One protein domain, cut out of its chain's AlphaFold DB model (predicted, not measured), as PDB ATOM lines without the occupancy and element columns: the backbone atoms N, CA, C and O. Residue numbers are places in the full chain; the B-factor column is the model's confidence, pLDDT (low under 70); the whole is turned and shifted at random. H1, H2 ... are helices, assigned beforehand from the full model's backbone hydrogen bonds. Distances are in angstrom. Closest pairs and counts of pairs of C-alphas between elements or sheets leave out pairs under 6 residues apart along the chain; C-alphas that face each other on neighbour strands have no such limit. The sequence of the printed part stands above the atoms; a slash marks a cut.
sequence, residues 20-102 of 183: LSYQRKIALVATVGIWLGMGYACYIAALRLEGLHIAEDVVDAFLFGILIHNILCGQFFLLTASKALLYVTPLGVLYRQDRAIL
ATOM      1  N   LEU A  20     140.926 -41.987 153.744       88.56
ATOM      2  CA  LEU A  20     139.659 -42.537 153.276       88.56
ATOM      3  C   LEU A  20     138.872 -41.503 152.462       88.56
ATOM      4  O   LEU A  20     138.989 -40.291 152.650       88.56
ATOM      5  N   SER A  21     137.969 -41.986 151.602       87.94
ATOM      6  CA  SER A  21     137.101 -41.118 150.790       87.94
ATOM      7  C   SER A  21     136.322 -40.102 151.639       87.94
ATOM      8  O   SER A  21     136.221 -38.937 151.264       87.94
ATOM      9  N   TYR A  22     135.818 -40.515 152.805       89.25
ATOM     10  CA  TYR A  22     135.105 -39.619 153.717       89.25
ATOM     11  C   TYR A  22     136.011 -38.523 154.301       89.25
ATOM     12  O   TYR A  22     135.621 -37.359 154.305       89.25
ATOM     13  N   GLN A  23     137.243 -38.854 154.699       88.81
ATOM     14  CA  GLN A  23     138.210 -37.869 155.202       88.81
ATOM     15  C   GLN A  23     138.554 -36.826 154.130       88.81
ATOM     16  O   GLN A  23     138.578 -35.631 154.418       88.81
ATOM     17  N   ARG A  24     138.720 -37.255 152.871       90.62
ATOM     18  CA  ARG A  24     138.918 -36.349 151.724       90.62
ATOM     19  C   ARG A  24     137.735 -35.405 151.518       90.62
ATOM     20  O   ARG A  24     137.939 -34.220 151.276       90.62
ATOM     21  N   LYS A  25     136.501 -35.911 151.641       91.25
ATOM     22  CA  LYS A  25     135.282 -35.091 151.535       91.25
ATOM     23  C   LYS A  25     135.182 -34.072 152.668       91.25
ATOM     24  O   LYS A  25     134.903 -32.913 152.389       91.25
ATOM     25  N   ILE A  26     135.457 -34.469 153.914       91.88
ATOM     26  CA  ILE A  26     135.492 -33.529 155.046       91.88
ATOM     27  C   ILE A  26     136.547 -32.456 154.802       91.88
ATOM     28  O   ILE A  26     136.246 -31.276 154.929       91.88
ATOM     29  N   ALA A  27     137.767 -32.847 154.427       90.94
ATOM     30  CA  ALA A  27     138.854 -31.905 154.188       90.94
ATOM     31  C   ALA A  27     138.505 -30.906 153.074       90.94
ATOM     32  O   ALA A  27     138.793 -29.717 153.208       90.94
ATOM     33  N   LEU A  28     137.834 -31.363 152.010       91.12
ATOM     34  CA  LEU A  28     137.319 -30.502 150.948       91.12
ATOM     35  C   LEU A  28     136.275 -29.511 151.481       91.12
ATOM     36  O   LEU A  28     136.430 -28.310 151.281       91.12
ATOM     37  N   VAL A  29     135.248 -29.996 152.185       92.56
ATOM     38  CA  VAL A  29     134.175 -29.149 152.737       92.56
ATOM     39  C   VAL A  29     134.732 -28.140 153.738       92.56
ATOM     40  O   VAL A  29     134.408 -26.962 153.652       92.56
ATOM     41  N   ALA A  30     135.619 -28.569 154.635       91.50
ATOM     42  CA  ALA A  30     136.299 -27.695 155.583       91.50
ATOM     43  C   ALA A  30     137.127 -26.624 154.865       91.50
ATOM     44  O   ALA A  30     137.072 -25.456 155.230       91.50
ATOM     45  N   THR A  31     137.850 -26.998 153.804       91.00
ATOM     46  CA  THR A  31     138.639 -26.049 153.008       91.00
ATOM     47  C   THR A  31     137.737 -25.012 152.338       91.00
ATOM     48  O   THR A  31     138.013 -23.820 152.435       91.00
ATOM     49  N   VAL A  32     136.628 -25.431 151.721       91.69
ATOM     50  CA  VAL A  32     135.638 -24.509 151.136       91.69
ATOM     51  C   VAL A  32     135.018 -23.613 152.212       91.69
ATOM     52  O   VAL A  32     134.909 -22.409 152.010       91.69
ATOM     53  N   GLY A  33     134.665 -24.171 153.372       92.25
ATOM     54  CA  GLY A  33     134.112 -23.417 154.497       92.25
ATOM     55  C   GLY A  33     135.064 -22.339 155.014       92.25
ATOM     56  O   GLY A  33     134.638 -21.209 155.234       92.25
ATOM     57  N   ILE A  34     136.360 -22.648 155.130       90.12
ATOM     58  CA  ILE A  34     137.399 -21.672 155.493       90.12
ATOM     59  C   ILE A  34     137.454 -20.543 154.460       90.12
ATOM     60  O   ILE A  34     137.502 -19.377 154.838       90.12
ATOM     61  N   TRP A  35     137.397 -20.866 153.166       89.12
ATOM     62  CA  TRP A  35     137.414 -19.858 152.104       89.12
ATOM     63  C   TRP A  35     136.185 -18.954 152.114       89.12
ATOM     64  O   TRP A  35     136.327 -17.739 151.992       89.12
ATOM     65  N   LEU A  36     134.995 -19.523 152.302       92.88
ATOM     66  CA  LEU A  36     133.762 -18.745 152.423       92.88
ATOM     67  C   LEU A  36     133.784 -17.858 153.672       92.88
ATOM     68  O   LEU A  36     133.443 -16.680 153.590       92.88
ATOM     69  N   GLY A  37     134.240 -18.394 154.807       92.69
ATOM     70  CA  GLY A  37     134.386 -17.638 156.050       92.69
ATOM     71  C   GLY A  37     135.392 -16.495 155.925       92.69
ATOM     72  O   GLY A  37     135.100 -15.374 156.335       92.69
ATOM     73  N   MET A  38     136.543 -16.748 155.298       90.81
ATOM     74  CA  MET A  38     137.557 -15.729 155.031       90.81
ATOM     75  C   MET A  38     137.030 -14.656 154.075       90.81
ATOM     76  O   MET A  38     137.186 -13.471 154.345       90.81
ATOM     77  N   GLY A  39     136.355 -15.051 152.991       91.56
ATOM     78  CA  GLY A  39     135.748 -14.114 152.043       91.56
ATOM     79  C   GLY A  39     134.702 -13.218 152.704       91.56
ATOM     80  O   GLY A  39     134.718 -12.004 152.510       91.56
ATOM     81  N   TYR A  40     133.845 -13.791 153.551       94.31
ATOM     82  CA  TYR A  40     132.872 -13.025 154.328       94.31
ATOM     83  C   TYR A  40     133.549 -12.078 155.328       94.31
ATOM     84  O   TYR A  40     133.170 -10.913 155.426       94.31
ATOM     85  N   ALA A  41     134.590 -12.533 156.031       93.81
ATOM     86  CA  ALA A  41     135.359 -11.687 156.942       93.81
ATOM     87  C   ALA A  41     136.028 -10.512 156.206       93.81
ATOM     88  O   ALA A  41     135.945  -9.377 156.674       93.81
ATOM     89  N   CYS A  42     136.626 -10.761 155.037       91.62
ATOM     90  CA  CYS A  42     137.190  -9.725 154.173       91.62
ATOM     91  C   CYS A  42     136.127  -8.727 153.705       91.62
ATOM     92  O   CYS A  42     136.373  -7.526 153.739       91.62
ATOM     93  N   TYR A  43     134.940  -9.201 153.319       93.12
ATOM     94  CA  TYR A  43     133.827  -8.337 152.932       93.12
ATOM     95  C   TYR A  43     133.385  -7.416 154.079       93.12
ATOM     96  O   TYR A  43     133.279  -6.205 153.901       93.12
ATOM     97  N   ILE A  44     133.204  -7.962 155.286       95.00
ATOM     98  CA  ILE A  44     132.847  -7.164 156.468       95.00
ATOM     99  C   ILE A  44     133.960  -6.177 156.836       95.00
ATOM    100  O   ILE A  44     133.672  -5.040 157.212       95.00
ATOM    101  N   ALA A  45     135.225  -6.585 156.727       90.94
ATOM    102  CA  ALA A  45     136.358  -5.697 156.956       90.94
ATOM    103  C   ALA A  45     136.375  -4.540 155.947       90.94
ATOM    104  O   ALA A  45     136.546  -3.398 156.361       90.94
ATOM    105  N   ALA A  46     136.125  -4.809 154.663       90.00
ATOM    106  CA  ALA A  46     136.058  -3.782 153.626       90.00
ATOM    107  C   ALA A  46     134.972  -2.738 153.929       90.00
ATOM    108  O   ALA A  46     135.275  -1.549 153.951       90.00
ATOM    109  N   LEU A  47     133.757  -3.173 154.286       91.25
ATOM    110  CA  LEU A  47     132.673  -2.260 154.680       91.25
ATOM    111  C   LEU A  47     133.048  -1.388 155.887       91.25
ATOM    112  O   LEU A  47     132.698  -0.211 155.948       91.25
ATOM    113  N   ARG A  48     133.767  -1.952 156.866       91.88
ATOM    114  CA  ARG A  48     134.239  -1.192 158.034       91.88
ATOM    115  C   ARG A  48     135.322  -0.184 157.669       91.88
ATOM    116  O   ARG A  48     135.296   0.923 158.192       91.88
ATOM    117  N   LEU A  49     136.268  -0.560 156.812       91.19
ATOM    118  CA  LEU A  49     137.342   0.325 156.356       91.19
ATOM    119  C   LEU A  49     136.801   1.478 155.508       91.19
ATOM    120  O   LEU A  49     137.258   2.609 155.655       91.19
ATOM    121  N   GLU A  50     135.799   1.203 154.674       89.12
ATOM    122  CA  GLU A  50     135.078   2.218 153.910       89.12
ATOM    123  C   GLU A  50     134.331   3.180 154.843       89.12
ATOM    124  O   GLU A  50     134.468   4.393 154.708       89.12
ATOM    125  N   GLY A  51     133.649   2.659 155.870       89.38
ATOM    126  CA  GLY A  51     133.003   3.479 156.903       89.38
ATOM    127  C   GLY A  51     133.969   4.312 157.760       89.38
ATOM    128  O   GLY A  51     133.550   5.281 158.387       89.38
ATOM    129  N   LEU A  52     135.255   3.952 157.789       91.31
ATOM    130  CA  LEU A  52     136.327   4.711 158.439       91.31
ATOM    131  C   LEU A  52     137.052   5.668 157.475       91.31
ATOM    132  O   LEU A  52     137.941   6.387 157.918       91.31
ATOM    133  N   HIS A  53     136.691   5.681 156.185       88.94
ATOM    134  CA  HIS A  53     137.339   6.464 155.124       88.94
ATOM    135  C   HIS A  53     138.853   6.225 154.969       88.94
ATOM    136  O   HIS A  53     139.570   7.096 154.494       88.94
ATOM    137  N   ILE A  54     139.336   5.034 155.335       91.12
ATOM    138  CA  ILE A  54     140.759   4.641 155.228       91.12
ATOM    139  C   ILE A  54     140.981   3.487 154.243       91.12
ATOM    140  O   ILE A  54     142.047   2.876 154.215       91.12
ATOM    141  N   ALA A  55     139.958   3.119 153.467       86.94
ATOM    142  CA  ALA A  55     140.037   1.985 152.550       86.94
ATOM    143  C   ALA A  55     141.149   2.162 151.502       86.94
ATOM    144  O   ALA A  55     141.876   1.210 151.229       86.94
ATOM    145  N   GLU A  56     141.307   3.376 150.967       87.94
ATOM    146  CA  GLU A  56     142.331   3.708 149.967       87.94
ATOM    147  C   GLU A  56     143.748   3.548 150.539       87.94
ATOM    148  O   GLU A  56     144.538   2.783 149.988       87.94
ATOM    149  N   ASP A  57     144.024   4.127 151.714       89.31
ATOM    150  CA  ASP A  57     145.327   4.016 152.393       89.31
ATOM    151  C   ASP A  57     145.738   2.554 152.642       89.31
ATOM    152  O   ASP A  57     146.903   2.170 152.490       89.31
ATOM    153  N   VAL A  58     144.777   1.706 153.027       88.31
ATOM    154  CA  VAL A  58     145.021   0.279 153.280       88.31
ATOM    155  C   VAL A  58     145.315  -0.478 151.984       88.31
ATOM    156  O   VAL A  58     146.196  -1.345 151.970       88.31
ATOM    157  N   VAL A  59     144.602  -0.168 150.899       89.69
ATOM    158  CA  VAL A  59     144.844  -0.776 149.582       89.69
ATOM    159  C   VAL A  59     146.226  -0.390 149.066       89.69
ATOM    160  O   VAL A  59     146.973  -1.270 148.632       89.69
ATOM    161  N   ASP A  60     146.605   0.879 149.182       90.50
ATOM    162  CA  ASP A  60     147.907   1.370 148.736       90.50
ATOM    163  C   ASP A  60     149.054   0.727 149.516       90.50
ATOM    164  O   ASP A  60     150.009   0.216 148.922       90.50
ATOM    165  N   ALA A  61     148.933   0.646 150.846       91.88
ATOM    166  CA  ALA A  61     149.907  -0.051 151.682       91.88
ATOM    167  C   ALA A  61     150.044  -1.536 151.294       91.88
ATOM    168  O   ALA A  61     151.155  -2.075 151.234       91.88
ATOM    169  N   PHE A  62     148.928  -2.205 150.990       90.81
ATOM    170  CA  PHE A  62     148.926  -3.602 150.564       90.81
ATOM    171  C   PHE A  62     149.590  -3.795 149.191       90.81
ATOM    172  O   PHE A  62     150.427  -4.688 149.033       90.81
ATOM    173  N   LEU A  63     149.273  -2.942 148.212       92.25
ATOM    174  CA  LEU A  63     149.893  -2.966 146.884       92.25
ATOM    175  C   LEU A  63     151.398  -2.702 146.961       92.25
ATOM    176  O   LEU A  63     152.178  -3.402 146.310       92.25
ATOM    177  N   PHE A  64     151.819  -1.754 147.800       93.69
ATOM    178  CA  PHE A  64     153.232  -1.474 148.032       93.69
ATOM    179  C   PHE A  64     153.949  -2.682 148.650       93.69
ATOM    180  O   PHE A  64     155.028  -3.069 148.198       93.69
ATOM    181  N   GLY A  65     153.318  -3.355 149.616       90.75
ATOM    182  CA  GLY A  65     153.822  -4.604 150.189       90.75
ATOM    183  C   GLY A  65     153.961  -5.730 149.157       90.75
ATOM    184  O   GLY A  65     154.987  -6.413 149.130       90.75
ATOM    185  N   ILE A  66     152.974  -5.901 148.266       92.06
ATOM    186  CA  ILE A  66     153.048  -6.869 147.157       92.06
ATOM    187  C   ILE A  66     154.214  -6.538 146.227       92.06
ATOM    188  O   ILE A  66     154.956  -7.437 145.825       92.06
ATOM    189  N   LEU A  67     154.386  -5.262 145.880       91.94
ATOM    190  CA  LEU A  67     155.471  -4.809 145.019       91.94
ATOM    191  C   LEU A  67     156.834  -5.132 145.646       91.94
ATOM    192  O   LEU A  67     157.669  -5.760 144.994       91.94
ATOM    193  N   ILE A  68     157.027  -4.790 146.925       92.69
ATOM    194  CA  ILE A  68     158.243  -5.124 147.680       92.69
ATOM    195  C   ILE A  68     158.479  -6.637 147.678       92.69
ATOM    196  O   ILE A  68     159.592  -7.080 147.398       92.69
ATOM    197  N   HIS A  69     157.447  -7.440 147.955       90.62
ATOM    198  CA  HIS A  69     157.565  -8.898 147.960       90.62
ATOM    199  C   HIS A  69     158.023  -9.436 146.601       90.62
ATOM    200  O   HIS A  69     158.949 -10.244 146.538       90.62
ATOM    201  N   ASN A  70     157.411  -8.966 145.513       89.88
ATOM    202  CA  ASN A  70     157.764  -9.401 144.165       89.88
ATOM    203  C   ASN A  70     159.214  -9.032 143.811       89.88
ATOM    204  O   ASN A  70     159.907  -9.841 143.197       89.88
ATOM    205  N   ILE A  71     159.683  -7.848 144.225       91.88
ATOM    206  CA  ILE A  71     161.063  -7.390 144.006       91.88
ATOM    207  C   ILE A  71     162.057  -8.239 144.811       91.88
ATOM    208  O   ILE A  71     163.040  -8.721 144.253       91.88
ATOM    209  N   LEU A  72     161.811  -8.441 146.110       92.56
ATOM    210  CA  LEU A  72     162.745  -9.134 147.002       92.56
ATOM    211  C   LEU A  72     162.796 -10.645 146.760       92.56
ATOM    212  O   LEU A  72     163.865 -11.247 146.820       92.56
ATOM    213  N   CYS A  73     161.647 -11.274 146.518       86.94
ATOM    214  CA  CYS A  73     161.554 -12.727 146.389       86.94
ATOM    215  C   CYS A  73     161.652 -13.211 144.937       86.94
ATOM    216  O   CYS A  73     161.784 -14.416 144.716       86.94
ATOM    217  N   GLY A  74     161.542 -12.314 143.948       87.94
ATOM    218  CA  GLY A  74     161.535 -12.665 142.522       87.94
ATOM    219  C   GLY A  74     160.372 -13.580 142.116       87.94
ATOM    220  O   GLY A  74     160.409 -14.208 141.059       87.94
ATOM    221  N   GLN A  75     159.350 -13.706 142.968       87.38
ATOM    222  CA  GLN A  75     158.189 -14.566 142.767       87.38
ATOM    223  C   GLN A  75     156.917 -13.747 142.897       87.38
ATOM    224  O   GLN A  75     156.805 -12.886 143.764       87.38
ATOM    225  N   PHE A  76     155.941 -14.059 142.047       89.00
ATOM    226  CA  PHE A  76     154.638 -13.417 142.080       89.00
ATOM    227  C   PHE A  76     153.908 -13.737 143.390       89.00
ATOM    228  O   PHE A  76     153.684 -14.907 143.704       89.00
ATOM    229  N   PHE A  77     153.487 -12.708 144.128       87.38
ATOM    230  CA  PHE A  77     152.856 -12.840 145.442       87.38
ATOM    231  C   PHE A  77     151.693 -13.838 145.461       87.38
ATOM    232  O   PHE A  77     151.630 -14.676 146.357       87.38
ATOM    233  N   LEU A  78     150.807 -13.829 144.453       85.62
ATOM    234  CA  LEU A  78     149.687 -14.782 144.408       85.62
ATOM    235  C   LEU A  78     150.163 -16.233 144.270       85.62
ATOM    236  O   LEU A  78     149.540 -17.138 144.823       85.62
ATOM    237  N   LEU A  79     151.287 -16.476 143.588       86.31
ATOM    238  CA  LEU A  79     151.882 -17.809 143.524       86.31
ATOM    239  C   LEU A  79     152.401 -18.226 144.905       86.31
ATOM    240  O   LEU A  79     152.103 -19.330 145.358       86.31
ATOM    241  N   THR A  80     153.129 -17.349 145.595       87.12
ATOM    242  CA  THR A  80     153.633 -17.608 146.952       87.12
ATOM    243  C   THR A  80     152.485 -17.856 147.932       87.12
ATOM    244  O   THR A  80     152.490 -18.853 148.655       87.12
ATOM    245  N   ALA A  81     151.458 -17.005 147.894       84.50
ATOM    246  CA  ALA A  81     150.263 -17.127 148.713       84.50
ATOM    247  C   ALA A  81     149.520 -18.436 148.417       84.50
ATOM    248  O   ALA A  81     149.213 -19.180 149.342       84.50
ATOM    249  N   SER A  82     149.293 -18.780 147.143       82.19
ATOM    250  CA  SER A  82     148.611 -20.030 146.766       82.19
ATOM    251  C   SER A  82     149.362 -21.276 147.246       82.19
ATOM    252  O   SER A  82     148.738 -22.212 147.748       82.19
ATOM    253  N   LYS A  83     150.701 -21.276 147.178       85.06
ATOM    254  CA  LYS A  83     151.524 -22.348 147.747       85.06
ATOM    255  C   LYS A  83     151.343 -22.415 149.258       85.06
ATOM    256  O   LYS A  83     151.031 -23.484 149.768       85.06
ATOM    257  N   ALA A  84     151.490 -21.296 149.966       83.88
ATOM    258  CA  ALA A  84     151.302 -21.239 151.418       83.88
ATOM    259  C   ALA A  84     149.904 -21.727 151.842       83.88
ATOM    260  O   ALA A  84     149.769 -22.513 152.776       83.88
ATOM    261  N   LEU A  85     148.866 -21.354 151.095       80.00
ATOM    262  CA  LEU A  85     147.493 -21.806 151.313       80.00
ATOM    263  C   LEU A  85     147.341 -23.317 151.101       80.00
ATOM    264  O   LEU A  85     146.695 -23.997 151.900       80.00
ATOM    265  N   LEU A  86     147.989 -23.880 150.079       80.88
ATOM    266  CA  LEU A  86     148.050 -25.330 149.896       80.88
ATOM    267  C   LEU A  86     148.745 -26.024 151.081       80.88
ATOM    268  O   LEU A  86     148.401 -27.149 151.422       80.88
ATOM    269  N   TYR A  87     149.697 -25.375 151.748       82.38
ATOM    270  CA  TYR A  87     150.358 -25.955 152.917       82.38
ATOM    271  C   TYR A  87     149.464 -25.991 154.161       82.38
ATOM    272  O   TYR A  87     149.552 -26.945 154.933       82.38
ATOM    273  N   VAL A  88     148.605 -24.994 154.355       84.56
ATOM    274  CA  VAL A  88     147.856 -24.827 155.613       84.56
ATOM    275  C   VAL A  88     146.434 -25.391 155.536       84.56
ATOM    276  O   VAL A  88     145.869 -25.783 156.555       84.56
ATOM    277  N   THR A  89     145.843 -25.476 154.342       88.00
ATOM    278  CA  THR A  89     144.470 -25.981 154.196       88.00
ATOM    279  C   THR A  89     144.354 -27.465 154.563       88.00
ATOM    280  O   THR A  89     145.240 -28.255 154.215       88.00
ATOM    281  N   PRO A  90     143.239 -27.893 155.194       87.19
ATOM    282  CA  PRO A  90     143.012 -29.297 155.540       87.19
ATOM    283  C   PRO A  90     143.181 -30.244 154.347       87.19
ATOM    284  O   PRO A  90     143.795 -31.302 154.472       87.19
ATOM    285  N   LEU A  91     142.688 -29.845 153.169       88.56
ATOM    286  CA  LEU A  91     142.835 -30.627 151.942       88.56
ATOM    287  C   LEU A  91     144.302 -30.758 151.511       88.56
ATOM    288  O   LEU A  91     144.729 -31.837 151.106       88.56
ATOM    289  N   GLY A  92     145.076 -29.679 151.599       87.31
ATOM    290  CA  GLY A  92     146.471 -29.685 151.182       87.31
ATOM    291  C   GLY A  92     147.403 -30.417 152.153       87.31
ATOM    292  O   GLY A  92     148.349 -31.075 151.718       87.31
ATOM    293  N   VAL A  93     147.110 -30.401 153.458       88.50
ATOM    294  CA  VAL A  93     147.780 -31.269 154.446       88.50
ATOM    295  C   VAL A  93     147.531 -32.740 154.113       88.50
ATOM    296  O   VAL A  93     148.481 -33.509 153.970       88.50
ATOM    297  N   LEU A  94     146.262 -33.105 153.917       90.00
ATOM    298  CA  LEU A  94     145.847 -34.477 153.636       90.00
ATOM    299  C   LEU A  94     146.437 -34.996 152.315       90.00
ATOM    300  O   LEU A  94     146.940 -36.113 152.249       90.00
ATOM    301  N   TYR A  95     146.467 -34.156 151.278       88.50
ATOM    302  CA  TYR A  95     147.092 -34.498 150.001       88.50
ATOM    303  C   TYR A  95     148.596 -34.787 150.134       88.50
ATOM    304  O   TYR A  95     149.100 -35.723 149.515       88.50
ATOM    305  N   ARG A  96     149.330 -34.008 150.941       89.50
ATOM    306  CA  ARG A  96     150.772 -34.224 151.153       89.50
ATOM    307  C   ARG A  96     151.059 -35.508 151.922       89.50
ATOM    308  O   ARG A  96     152.000 -36.211 151.568       89.50
ATOM    309  N   GLN A  97     150.251 -35.810 152.935       90.06
ATOM    310  CA  GLN A  97     150.354 -37.063 153.684       90.06
ATOM    311  C   GLN A  97     150.124 -38.266 152.764       90.06
ATOM    312  O   GLN A  97     150.990 -39.134 152.673       90.06
ATOM    313  N   ASP A  98     149.029 -38.263 152.000       90.44
ATOM    314  CA  ASP A  98     148.736 -39.320 151.026       90.44
ATOM    315  C   ASP A  98     149.864 -39.478 150.002       90.44
ATOM    316  O   ASP A  98     150.262 -40.595 149.673       90.44
ATOM    317  N   ARG A  99     150.401 -38.360 149.503       90.06
ATOM    318  CA  ARG A  99     151.500 -38.380 148.540       90.06
ATOM    319  C   ARG A  99     152.761 -39.011 149.122       90.06
ATOM    320  O   ARG A  99     153.354 -39.846 148.453       90.06
ATOM    321  N   ALA A 100     153.136 -38.668 150.353       90.44
ATOM    322  CA  ALA A 100     154.302 -39.256 151.011       90.44
ATOM    323  C   ALA A 100     154.161 -40.779 151.181       90.44
ATOM    324  O   ALA A 100     155.118 -41.515 150.958       90.44
ATOM    325  N   ILE A 101     152.956 -41.258 151.509       89.94
ATOM    326  CA  ILE A 101     152.659 -42.694 151.615       89.94
ATOM    327  C   ILE A 101     152.799 -43.377 150.251       89.94
ATOM    328  O   ILE A 101     153.414 -44.437 150.151       89.94
ATOM    329  N   LEU A 102     152.264 -42.768 149.189       90.81
ATOM    330  CA  LEU A 102     152.375 -43.302 147.830       90.81
ATOM    331  C   LEU A 102     153.820 -43.304 147.319       90.81
ATOM    332  O   LEU A 102     154.221 -44.267 146.667       90.81
TER     333      LEU A 102
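Overview. This is residues 20 to 102 of the 183 residues of an uncharacterized protein of Microbulbifer sp. THAF38 (UniProt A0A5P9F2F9). Four helices make a flat, open frame with an empty middle: long H1 is one side, H2 turns back from its far end at a steep corner, H3 leads on from the end of H2 back towards H1, and H4 meets the first part of H1 with its first residues, 90 to 94, and then runs away from it to residue 102. H4 closes the ring loosely, with residues 90 to 94 packed on residues 24 to 31 of H1. The printed part has 83 residues with four named helices, H1 to H4 in that order, and no named strand; the class is all helix. It is loose, with a radius of gyration of the C-alphas of 17.0 A, and spans 50 by 32 by 10 A.

Arrangement. Begin with H1, residues 21 to 51. At its far end a tight link leads to H2, residues 55 to 73. These two are close but not clearly touching, with Leu 49 and Ala 55 their closest C-alphas at 5.0 A, and run opposite ways at a steep tilt of 52 degrees. Next find H3, residues 77 to 88, about perpendicular to H2 at 87 degrees; they only just touch, with 3 pairs of C-alphas within 8 A, the closest being Asn 70 and Phe 77 at 6.1 A. H4, residues 90 to 102, touches H3 only at the corner, where the C-alphas of Leu 86 and Gly 92 are closest at 4.8 A. H4 touches H1, closest at the C-alphas of Ala 27 and Leu 91, 4.7 A apart; they run opposite ways at a shallow tilt of 33 degrees, only just short of steep. H1 and H3 are apart, as are H2 and H4. In H1, H2, H3 and H4 every O i to N i+4 pair is within hydrogen-bond range.

Along the chain. Find C-alpha 21 at (137.101, -41.118, 150.790); from there H1 runs 45.2 A to C-alpha 51. H2 covers 26.8 A from C-alpha 55 at (140.037, 1.985, 152.550), H3 16.5 A, and H4 18.5 A to C-alpha 102 at (152.375, -43.302, 147.830).

Size, cuts and confidence. The two C-alphas farthest apart are those of His 53 and Leu 102, 52.5 A. The printed part has no cut, and its three links are tight. Mean pLDDT of the printed part is 89.6, and no printed residue is under 70.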